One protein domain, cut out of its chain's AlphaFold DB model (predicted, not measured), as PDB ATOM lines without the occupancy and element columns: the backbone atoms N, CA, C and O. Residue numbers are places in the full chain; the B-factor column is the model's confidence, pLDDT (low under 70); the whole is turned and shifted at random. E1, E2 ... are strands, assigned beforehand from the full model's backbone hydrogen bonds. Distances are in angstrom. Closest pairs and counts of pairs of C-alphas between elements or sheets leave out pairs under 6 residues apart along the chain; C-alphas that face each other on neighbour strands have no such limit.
ATOM      1  N   PHE A   3      50.560 -40.088  36.815       95.31
ATOM      2  CA  PHE A   3      49.847 -40.382  35.581       95.31
ATOM      3  C   PHE A   3      50.556 -41.532  34.880       95.31
ATOM      4  O   PHE A   3      51.762 -41.457  34.629       95.31
ATOM      5  N   ILE A   4      49.828 -42.609  34.603       96.00
ATOM      6  CA  ILE A   4      50.367 -43.776  33.907       96.00
ATOM      7  C   ILE A   4      49.911 -43.716  32.463       96.00
ATOM      8  O   ILE A   4      48.715 -43.646  32.177       96.00
ATOM      9  N   TYR A   5      50.890 -43.767  31.572       96.12
ATOM     10  CA  TYR A   5      50.670 -43.821  30.144       96.12
ATOM     11  C   TYR A   5      50.686 -45.270  29.668       96.12
ATOM     12  O   TYR A   5      51.672 -45.984  29.868       96.12
ATOM     13  N   PHE A   6      49.589 -45.688  29.047       96.31
ATOM     14  CA  PHE A   6      49.393 -47.000  28.453       96.31
ATOM     15  C   PHE A   6      49.397 -46.888  26.936       96.31
ATOM     16  O   PHE A   6      48.761 -45.994  26.382       96.31
ATOM     17  N   ALA A   7      50.056 -47.838  26.280       94.75
ATOM     18  CA  ALA A   7      50.005 -47.990  24.832       94.75
ATOM     19  C   ALA A   7      49.935 -49.470  24.446       94.75
ATOM     20  O   ALA A   7      50.199 -50.363  25.260       94.75
ATOM     21  N   GLU A   8      49.570 -49.726  23.192       92.75
ATOM     22  CA  GLU A   8      49.455 -51.072  22.640       92.75
ATOM     23  C   GLU A   8      50.828 -51.764  22.528       92.75
ATOM     24  O   GLU A   8      51.766 -51.272  21.899       92.75
ATOM     25  N   GLY A   9      50.950 -52.926  23.168       85.25
ATOM     26  CA  GLY A   9      52.134 -53.776  23.146       85.25
ATOM     27  C   GLY A   9      52.133 -54.813  22.010       85.25
ATOM     28  O   GLY A   9      51.199 -54.893  21.216       85.25
ATOM     29  N   PRO A  10      53.151 -55.697  21.958       76.06
ATOM     30  CA  PRO A  10      53.367 -56.647  20.854       76.06
ATOM     31  C   PRO A  10      52.229 -57.645  20.578       76.06
ATOM     32  O   PRO A  10      52.214 -58.267  19.520       76.06
ATOM     33  N   ASN A  11      51.306 -57.823  21.527       80.81
ATOM     34  CA  ASN A  11      50.172 -58.749  21.437       80.81
ATOM     35  C   ASN A  11      48.817 -58.022  21.462       80.81
ATOM     36  O   ASN A  11      47.822 -58.614  21.874       80.81
ATOM     37  N   SER A  12      48.789 -56.738  21.100       84.50
ATOM     38  CA  SER A  12      47.599 -55.887  21.221       84.50
ATOM     39  C   SER A  12      47.078 -55.710  22.653       84.50
ATOM     40  O   SER A  12      45.929 -55.337  22.878       84.50
ATOM     41  N   GLU A  13      47.927 -55.972  23.649       88.25
ATOM     42  CA  GLU A  13      47.633 -55.693  25.053       88.25
ATOM     43  C   GLU A  13      48.051 -54.264  25.398       88.25
ATOM     44  O   GLU A  13      49.159 -53.853  25.065       88.25
ATOM     45  N   LEU A  14      47.200 -53.523  26.111       92.69
ATOM     46  CA  LEU A  14      47.554 -52.209  26.645       92.69
ATOM     47  C   LEU A  14      48.453 -52.377  27.873       92.69
ATOM     48  O   LEU A  14      48.032 -52.921  28.900       92.69
ATOM     49  N   LEU A  15      49.693 -51.912  27.757       94.00
ATOM     50  CA  LEU A  15      50.720 -52.040  28.786       94.00
ATOM     51  C   LEU A  15      51.149 -50.660  29.284       94.00
ATOM     52  O   LEU A  15      51.178 -49.718  28.490       94.00
ATOM     53  N   PRO A  16      51.496 -50.521  30.573       95.19
ATOM     54  CA  PRO A  16      52.074 -49.289  31.081       95.19
ATOM     55  C   PRO A  16      53.449 -49.091  30.436       95.19
ATOM     56  O   PRO A  16      54.333 -49.934  30.554       95.19
ATOM     57  N   VAL A  17      53.616 -47.983  29.720       94.06
ATOM     58  CA  VAL A  17      54.856 -47.640  29.011       94.06
ATOM     59  C   VAL A  17      55.662 -46.617  29.794       94.06
ATOM     60  O   VAL A  17      56.891 -46.661  29.794       94.06
ATOM     61  N   ASN A  18      54.983 -45.675  30.449       94.19
ATOM     62  CA  ASN A  18      55.655 -44.625  31.196       94.19
ATOM     63  C   ASN A  18      54.838 -44.158  32.402       94.19
ATOM     64  O   ASN A  18      53.614 -44.288  32.436       94.19
ATOM     65  N   LEU A  19      55.539 -43.585  33.378       94.69
ATOM     66  CA  LEU A  19      54.960 -43.010  34.583       94.69
ATOM     67  C   LEU A  19      55.426 -41.562  34.739       94.69
ATOM     68  O   LEU A  19      56.619 -41.286  34.867       94.69
ATOM     69  N   PHE A  20      54.469 -40.641  34.788       94.12
ATOM     70  CA  PHE A  20      54.707 -39.215  34.972       94.12
ATOM     71  C   PHE A  20      54.315 -38.797  36.387       94.12
ATOM     72  O   PHE A  20      53.188 -39.010  36.837       94.12
ATOM     73  N   GLN A  21      55.257 -38.211  37.123       92.25
ATOM     74  CA  GLN A  21      55.008 -37.760  38.491       92.25
ATOM     75  C   GLN A  21      54.457 -36.336  38.494       92.25
ATOM     76  O   GLN A  21      55.044 -35.444  37.887       92.25
ATOM     77  N   ASN A  22      53.383 -36.118  39.253       89.31
ATOM     78  CA  ASN A  22      52.815 -34.803  39.569       89.31
ATOM     79  C   ASN A  22      52.257 -33.985  38.385       89.31
ATOM     80  O   ASN A  22      51.774 -32.879  38.615       89.31
ATOM     81  N   MET A  23      52.318 -34.478  37.145       92.25
ATOM     82  CA  MET A  23      51.825 -33.763  35.964       92.25
ATOM     83  C   MET A  23      51.386 -34.736  34.869       92.25
ATOM     84  O   MET A  23      52.092 -35.708  34.598       92.25
ATOM     85  N   ASN A  24      50.254 -34.440  34.224       91.81
ATOM     86  CA  ASN A  24      49.842 -35.079  32.980       91.81
ATOM     87  C   ASN A  24      50.521 -34.357  31.803       91.81
ATOM     88  O   ASN A  24      50.202 -33.192  31.565       91.81
ATOM     89  N   PRO A  25      51.448 -34.994  31.069       91.38
ATOM     90  CA  PRO A  25      52.105 -34.352  29.931       91.38
ATOM     91  C   PRO A  25      51.186 -34.196  28.712       91.38
ATOM     92  O   PRO A  25      51.553 -33.476  27.795       91.38
ATOM     93  N   PHE A  26      50.019 -34.848  28.712       92.56
ATOM     94  CA  PHE A  26      49.038 -34.838  27.624       92.56
ATOM     95  C   PHE A  26      47.786 -34.024  27.985       92.56
ATOM     96  O   PHE A  26      46.706 -34.249  27.441       92.56
ATOM     97  N   ASP A  27      47.881 -33.130  28.974       90.12
ATOM     98  CA  ASP A  27      46.738 -32.317  29.385       90.12
ATOM     99  C   ASP A  27      46.275 -31.405  28.237       90.12
ATOM    100  O   ASP A  27      47.055 -30.634  27.680       90.12
ATOM    101  N   GLY A  28      44.997 -31.512  27.869       86.12
ATOM    102  CA  GLY A  28      44.424 -30.812  26.716       86.12
ATOM    103  C   GLY A  28      44.759 -31.414  25.344       86.12
ATOM    104  O   GLY A  28      44.376 -30.821  24.333       86.12
ATOM    105  N   GLU A  29      45.426 -32.569  25.288       90.12
ATOM    106  CA  GLU A  29      45.735 -33.285  24.045       90.12
ATOM    107  C   GLU A  29      44.775 -34.467  23.819       90.12
ATOM    108  O   GLU A  29      44.378 -35.164  24.753       90.12
ATOM    109  N   GLU A  30      44.398 -34.705  22.560       88.31
ATOM    110  CA  GLU A  30      43.672 -35.915  22.164       88.31
ATOM    111  C   GLU A  30      44.688 -37.013  21.843       88.31
ATOM    112  O   GLU A  30      45.472 -36.893  20.898       88.31
ATOM    113  N   LEU A  31      44.694 -38.073  22.653       91.56
ATOM    114  CA  LEU A  31      45.592 -39.202  22.450       91.56
ATOM    115  C   LEU A  31      45.157 -40.048  21.237       91.56
ATOM    116  O   LEU A  31      43.957 -40.225  21.001       91.56
ATOM    117  N   PRO A  32      46.116 -40.605  20.478       91.31
ATOM    118  CA  PRO A  32      45.854 -41.614  19.462       91.31
ATOM    119  C   PRO A  32      45.007 -42.789  19.966       91.31
ATOM    120  O   PRO A  32      45.022 -43.162  21.139       91.31
ATOM    121  N   SER A  33      44.294 -43.434  19.042       89.31
ATOM    122  CA  SER A  33      43.567 -44.666  19.352       89.31
ATOM    123  C   SER A  33      44.531 -45.745  19.852       89.31
ATOM    124  O   SER A  33      45.536 -46.018  19.200       89.31
ATOM    125  N   GLY A  34      44.208 -46.354  20.997       88.38
ATOM    126  CA  GLY A  34      45.071 -47.345  21.647       88.38
ATOM    127  C   GLY A  34      46.062 -46.754  22.656       88.38
ATOM    128  O   GLY A  34      46.874 -47.498  23.201       88.38
ATOM    129  N   GLU A  35      45.982 -45.452  22.942       94.00
ATOM    130  CA  GLU A  35      46.809 -44.769  23.939       94.00
ATOM    131  C   GLU A  35      45.944 -44.133  25.036       94.00
ATOM    132  O   GLU A  35      44.898 -43.542  24.766       94.00
ATOM    133  N   TYR A  36      46.369 -44.268  26.295       94.25
ATOM    134  CA  TYR A  36      45.613 -43.793  27.458       94.25
ATOM    135  C   TYR A  36      46.557 -43.197  28.493       94.25
ATOM    136  O   TYR A  36      47.606 -43.765  28.781       94.25
ATOM    137  N   CYS A  37      46.162 -42.089  29.115       94.44
ATOM    138  CA  CYS A  37      46.864 -41.512  30.256       94.44
ATOM    139  C   CYS A  37      45.892 -41.426  31.430       94.44
ATOM    140  O   CYS A  37      44.939 -40.648  31.387       94.44
ATOM    141  N   ILE A  38      46.101 -42.255  32.454       94.88
ATOM    142  CA  ILE A  38      45.182 -42.369  33.590       94.88
ATOM    143  C   ILE A  38      45.875 -41.896  34.863       94.88
ATOM    144  O   ILE A  38      46.993 -42.314  35.178       94.88
ATOM    145  N   GLU A  39      45.194 -41.025  35.603       94.75
ATOM    146  CA  GLU A  39      45.606 -40.622  36.941       94.75
ATOM    147  C   GLU A  39      45.461 -41.799  37.912       94.75
ATOM    148  O   GLU A  39      44.413 -42.442  37.998       94.75
ATOM    149  N   TYR A  40      46.528 -42.092  38.645       94.81
ATOM    150  CA  TYR A  40      46.593 -43.223  39.559       94.81
ATOM    151  C   TYR A  40      47.437 -42.877  40.786       94.81
ATOM    152  O   TYR A  40      48.478 -42.211  40.692       94.81
ATOM    153  N   ASP A  41      47.007 -43.337  41.961       94.38
ATOM    154  CA  ASP A  41      47.765 -43.145  43.198       94.38
ATOM    155  C   ASP A  41      48.858 -44.207  43.337       94.38
ATOM    156  O   ASP A  41      48.817 -45.086  44.191       94.38
ATOM    157  N   TYR A  42      49.824 -44.147  42.420       93.69
ATOM    158  CA  TYR A  42      50.905 -45.115  42.347       93.69
ATOM    159  C   TYR A  42      51.805 -45.069  43.587       93.69
ATOM    160  O   TYR A  42      52.449 -44.048  43.859       93.69
ATOM    161  N   ASP A  43      51.939 -46.212  44.258       92.50
ATOM    162  CA  ASP A  43      52.914 -46.421  45.324       92.50
ATOM    163  C   ASP A  43      54.031 -47.369  44.870       92.50
ATOM    164  O   ASP A  43      53.907 -48.593  44.897       92.50
ATOM    165  N   LYS A  44      55.190 -46.789  44.541       90.62
ATOM    166  CA  LYS A  44      56.404 -47.530  44.155       90.62
ATOM    167  C   LYS A  44      56.938 -48.492  45.222       90.62
ATOM    168  O   LYS A  44      57.858 -49.258  44.942       90.62
ATOM    169  N   THR A  45      56.476 -48.374  46.467       91.88
ATOM    170  CA  THR A  45      56.877 -49.254  47.572       91.88
ATOM    171  C   THR A  45      55.943 -50.449  47.739       91.88
ATOM    172  O   THR A  45      56.338 -51.433  48.362       91.88
ATOM    173  N   ALA A  46      54.754 -50.402  47.133       91.31
ATOM    174  CA  ALA A  46      53.755 -51.463  47.190       91.31
ATOM    175  C   ALA A  46      53.524 -52.146  45.829       91.31
ATOM    176  O   ALA A  46      53.134 -53.314  45.788       91.31
ATOM    177  N   GLU A  47      53.773 -51.445  44.719       93.56
ATOM    178  CA  GLU A  47      53.385 -51.885  43.377       93.56
ATOM    179  C   GLU A  47      54.510 -51.736  42.349       93.56
ATOM    180  O   GLU A  47      55.202 -50.716  42.272       93.56
ATOM    181  N   GLU A  48      54.671 -52.758  41.513       94.19
ATOM    182  CA  GLU A  48      55.572 -52.716  40.361       94.19
ATOM    183  C   GLU A  48      54.828 -52.155  39.142       94.19
ATOM    184  O   GLU A  48      53.702 -52.563  38.880       94.19
ATOM    185  N   LEU A  49      55.433 -51.248  38.368       94.19
ATOM    186  CA  LEU A  49      54.736 -50.605  37.239       94.19
ATOM    187  C   LEU A  49      54.189 -51.641  36.244       94.19
ATOM    188  O   LEU A  49      53.032 -51.567  35.841       94.19
ATOM    189  N   ASP A  50      54.984 -52.665  35.931       93.31
ATOM    190  CA  ASP A  50      54.622 -53.721  34.982       93.31
ATOM    191  C   ASP A  50      53.493 -54.649  35.476       93.31
ATOM    192  O   ASP A  50      52.986 -55.468  34.699       93.31
ATOM    193  N   SER A  51      53.070 -54.557  36.745       94.19
ATOM    194  CA  SER A  51      51.906 -55.293  37.262       94.19
ATOM    195  C   SER A  51      50.575 -54.583  36.990       94.19
ATOM    196  O   SER A  51      49.515 -55.210  37.095       94.19
ATOM    197  N   LEU A  52      50.618 -53.311  36.590       95.38
ATOM    198  CA  LEU A  52      49.443 -52.475  36.375       95.38
ATOM    199  C   LEU A  52      48.870 -52.661  34.968       95.38
ATOM    200  O   LEU A  52      49.596 -52.786  33.981       95.38
ATOM    201  N   ARG A  53      47.545 -52.696  34.860       94.62
ATOM    202  CA  ARG A  53      46.792 -52.826  33.605       94.62
ATOM    203  C   ARG A  53      45.595 -51.892  33.624       94.62
ATOM    204  O   ARG A  53      45.177 -51.449  34.688       94.62
ATOM    205  N   LEU A  54      45.016 -51.633  32.460       94.88
ATOM    206  CA  LEU A  54      43.687 -51.038  32.401       94.88
ATOM    207  C   LEU A  54      42.610 -52.098  32.667       94.88
ATOM    208  O   LEU A  54      42.778 -53.273  32.331       94.88
ATOM    209  N   ASN A  55      41.499 -51.682  33.273       93.31
ATOM    210  CA  ASN A  55      40.282 -52.487  33.356       93.31
ATOM    211  C   ASN A  55      39.664 -52.716  31.958       93.31
ATOM    212  O   ASN A  55      40.084 -52.122  30.967       93.31
ATOM    213  N   SER A  56      38.635 -53.568  31.880       90.88
ATOM    214  CA  SER A  56      37.950 -53.906  30.617       90.88
ATOM    215  C   SER A  56      37.444 -52.688  29.849       90.88
ATOM    216  O   SER A  56      37.467 -52.683  28.623       90.88
ATOM    217  N   ASP A  57      37.010 -51.665  30.583       92.06
ATOM    218  CA  ASP A  57      36.389 -50.464  30.030       92.06
ATOM    219  C   ASP A  57      37.420 -49.353  29.768       92.06
ATOM    220  O   ASP A  57      37.056 -48.277  29.306       92.06
ATOM    221  N   GLN A  58      38.703 -49.608  30.059       91.50
ATOM    222  CA  GLN A  58      39.841 -48.709  29.833       91.50
ATOM    223  C   GLN A  58      39.753 -47.356  30.563       91.50
ATOM    224  O   GLN A  58      40.352 -46.367  30.149       91.50
ATOM    225  N   THR A  59      39.025 -47.312  31.678       90.62
ATOM    226  CA  THR A  59      38.791 -46.102  32.481       90.62
ATOM    227  C   THR A  59      39.570 -46.073  33.792       90.62
ATOM    228  O   THR A  59      39.685 -45.015  34.405       90.62
ATOM    229  N   ALA A  60      40.087 -47.216  34.250       93.19
ATOM    230  CA  ALA A  60      40.754 -47.329  35.541       93.19
ATOM    231  C   ALA A  60      41.965 -48.261  35.479       93.19
ATOM    232  O   ALA A  60      41.970 -49.248  34.740       93.19
ATOM    233  N   VAL A  61      42.964 -47.969  36.313       95.25
ATOM    234  CA  VAL A  61      44.139 -48.825  36.502       95.25
ATOM    235  C   VAL A  61      43.839 -49.886  37.559       95.25
ATOM    236  O   VAL A  61      43.299 -49.590  38.623       95.25
ATOM    237  N   VAL A  62      44.203 -51.129  37.261       94.69
ATOM    238  CA  VAL A  62      44.079 -52.288  38.145       94.69
ATOM    239  C   VAL A  62      45.420 -53.002  38.263       94.69
ATOM    240  O   VAL A  62      46.140 -53.177  37.281       94.69
ATOM    241  N   ASN A  63      45.750 -53.459  39.468       94.00
ATOM    242  CA  ASN A  63      46.890 -54.341  39.684       94.00
ATOM    243  C   ASN A  63      46.480 -55.784  39.363       94.00
ATOM    244  O   ASN A  63      45.524 -56.303  39.944       94.00
ATOM    245  N   ARG A  64      47.190 -56.453  38.447       93.75
ATOM    246  CA  ARG A  64      46.860 -57.839  38.063       93.75
ATOM    247  C   ARG A  64      47.212 -58.876  39.134       93.75
ATOM    248  O   ARG A  64      46.809 -60.030  39.019       93.75
ATOM    249  N   PHE A  65      47.961 -58.478  40.159       94.25
ATOM    250  CA  PHE A  65      48.381 -59.316  41.279       94.25
ATOM    251  C   PHE A  65      47.846 -58.765  42.610       94.25
ATOM    252  O   PHE A  65      48.624 -58.414  43.503       94.25
ATOM    253  N   PRO A  66      46.515 -58.670  42.778       92.31
ATOM    254  CA  PRO A  66      45.936 -58.101  43.984       92.31
ATOM    255  C   PRO A  66      46.343 -58.908  45.225       92.31
ATOM    256  O   PRO A  66      46.322 -60.140  45.226       92.31
ATOM    257  N   GLY A  67      46.710 -58.200  46.298       91.69
ATOM    258  CA  GLY A  67      47.118 -58.803  47.571       91.69
ATOM    259  C   GLY A  67      48.550 -59.348  47.609       91.69
ATOM    260  O   GLY A  67      48.915 -59.979  48.599       91.69
ATOM    261  N   LYS A  68      49.352 -59.121  46.561       94.81
ATOM    262  CA  LYS A  68      50.767 -59.505  46.504       94.81
ATOM    263  C   LYS A  68      51.689 -58.375  46.930       94.81
ATOM    264  O   LYS A  68      51.457 -57.221  46.567       94.81
TER     265      LYS A  68
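Overview. This is residues 3 to 68 of the 179 residues of an uncharacterized protein of Verrucomicrobiales bacterium (UniProt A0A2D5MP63). There is little regular structure: a twisted antiparallel sheet, order E2, E1, E3, with the small hairpin E4 and E5 packed on it through E4, and long loops joining the parts. The 66 printed residues hold five named strands, E1 to E5, and no named helix; the class is all strand, with 25 residues in named elements. The whole is compact, radius of gyration of the C-alphas 11.7 A, spanning 34 by 30 by 19 A.

Arrangement. Inner strand E1, residues 3 to 8, forms a hairpin with E2, residues 14 to 21; N 5 and O 18 are 2.9 A apart. E2 bends by 52 degrees at residue 17. E3, residues 36 to 40, is antiparallel to E1, with N 6 and O 36 at 2.8 A. E4, residues 52 to 54, comes closest to E2 at the C-alphas of Leu 15 and Arg 53, 6.3 A. N 53 and O 62 of E5, residues 61 to 63, are 2.8 A apart.

Along the chain. E1 begins at C-alpha 3 (49.847, -40.382, 35.581) and measures 16.8 A; E2 measures 20.1 A, E3 12.2 A. E5 ends at C-alpha 63 (46.890, -54.341, 39.684).

Size, cuts and confidence. The C-alphas of Gly 28 and Lys 68 are farthest apart, 35.4 A. The links E2 to E3 and E3 to E4 are long. The printed part has no cut; no printed residue is under 70 in pLDDT.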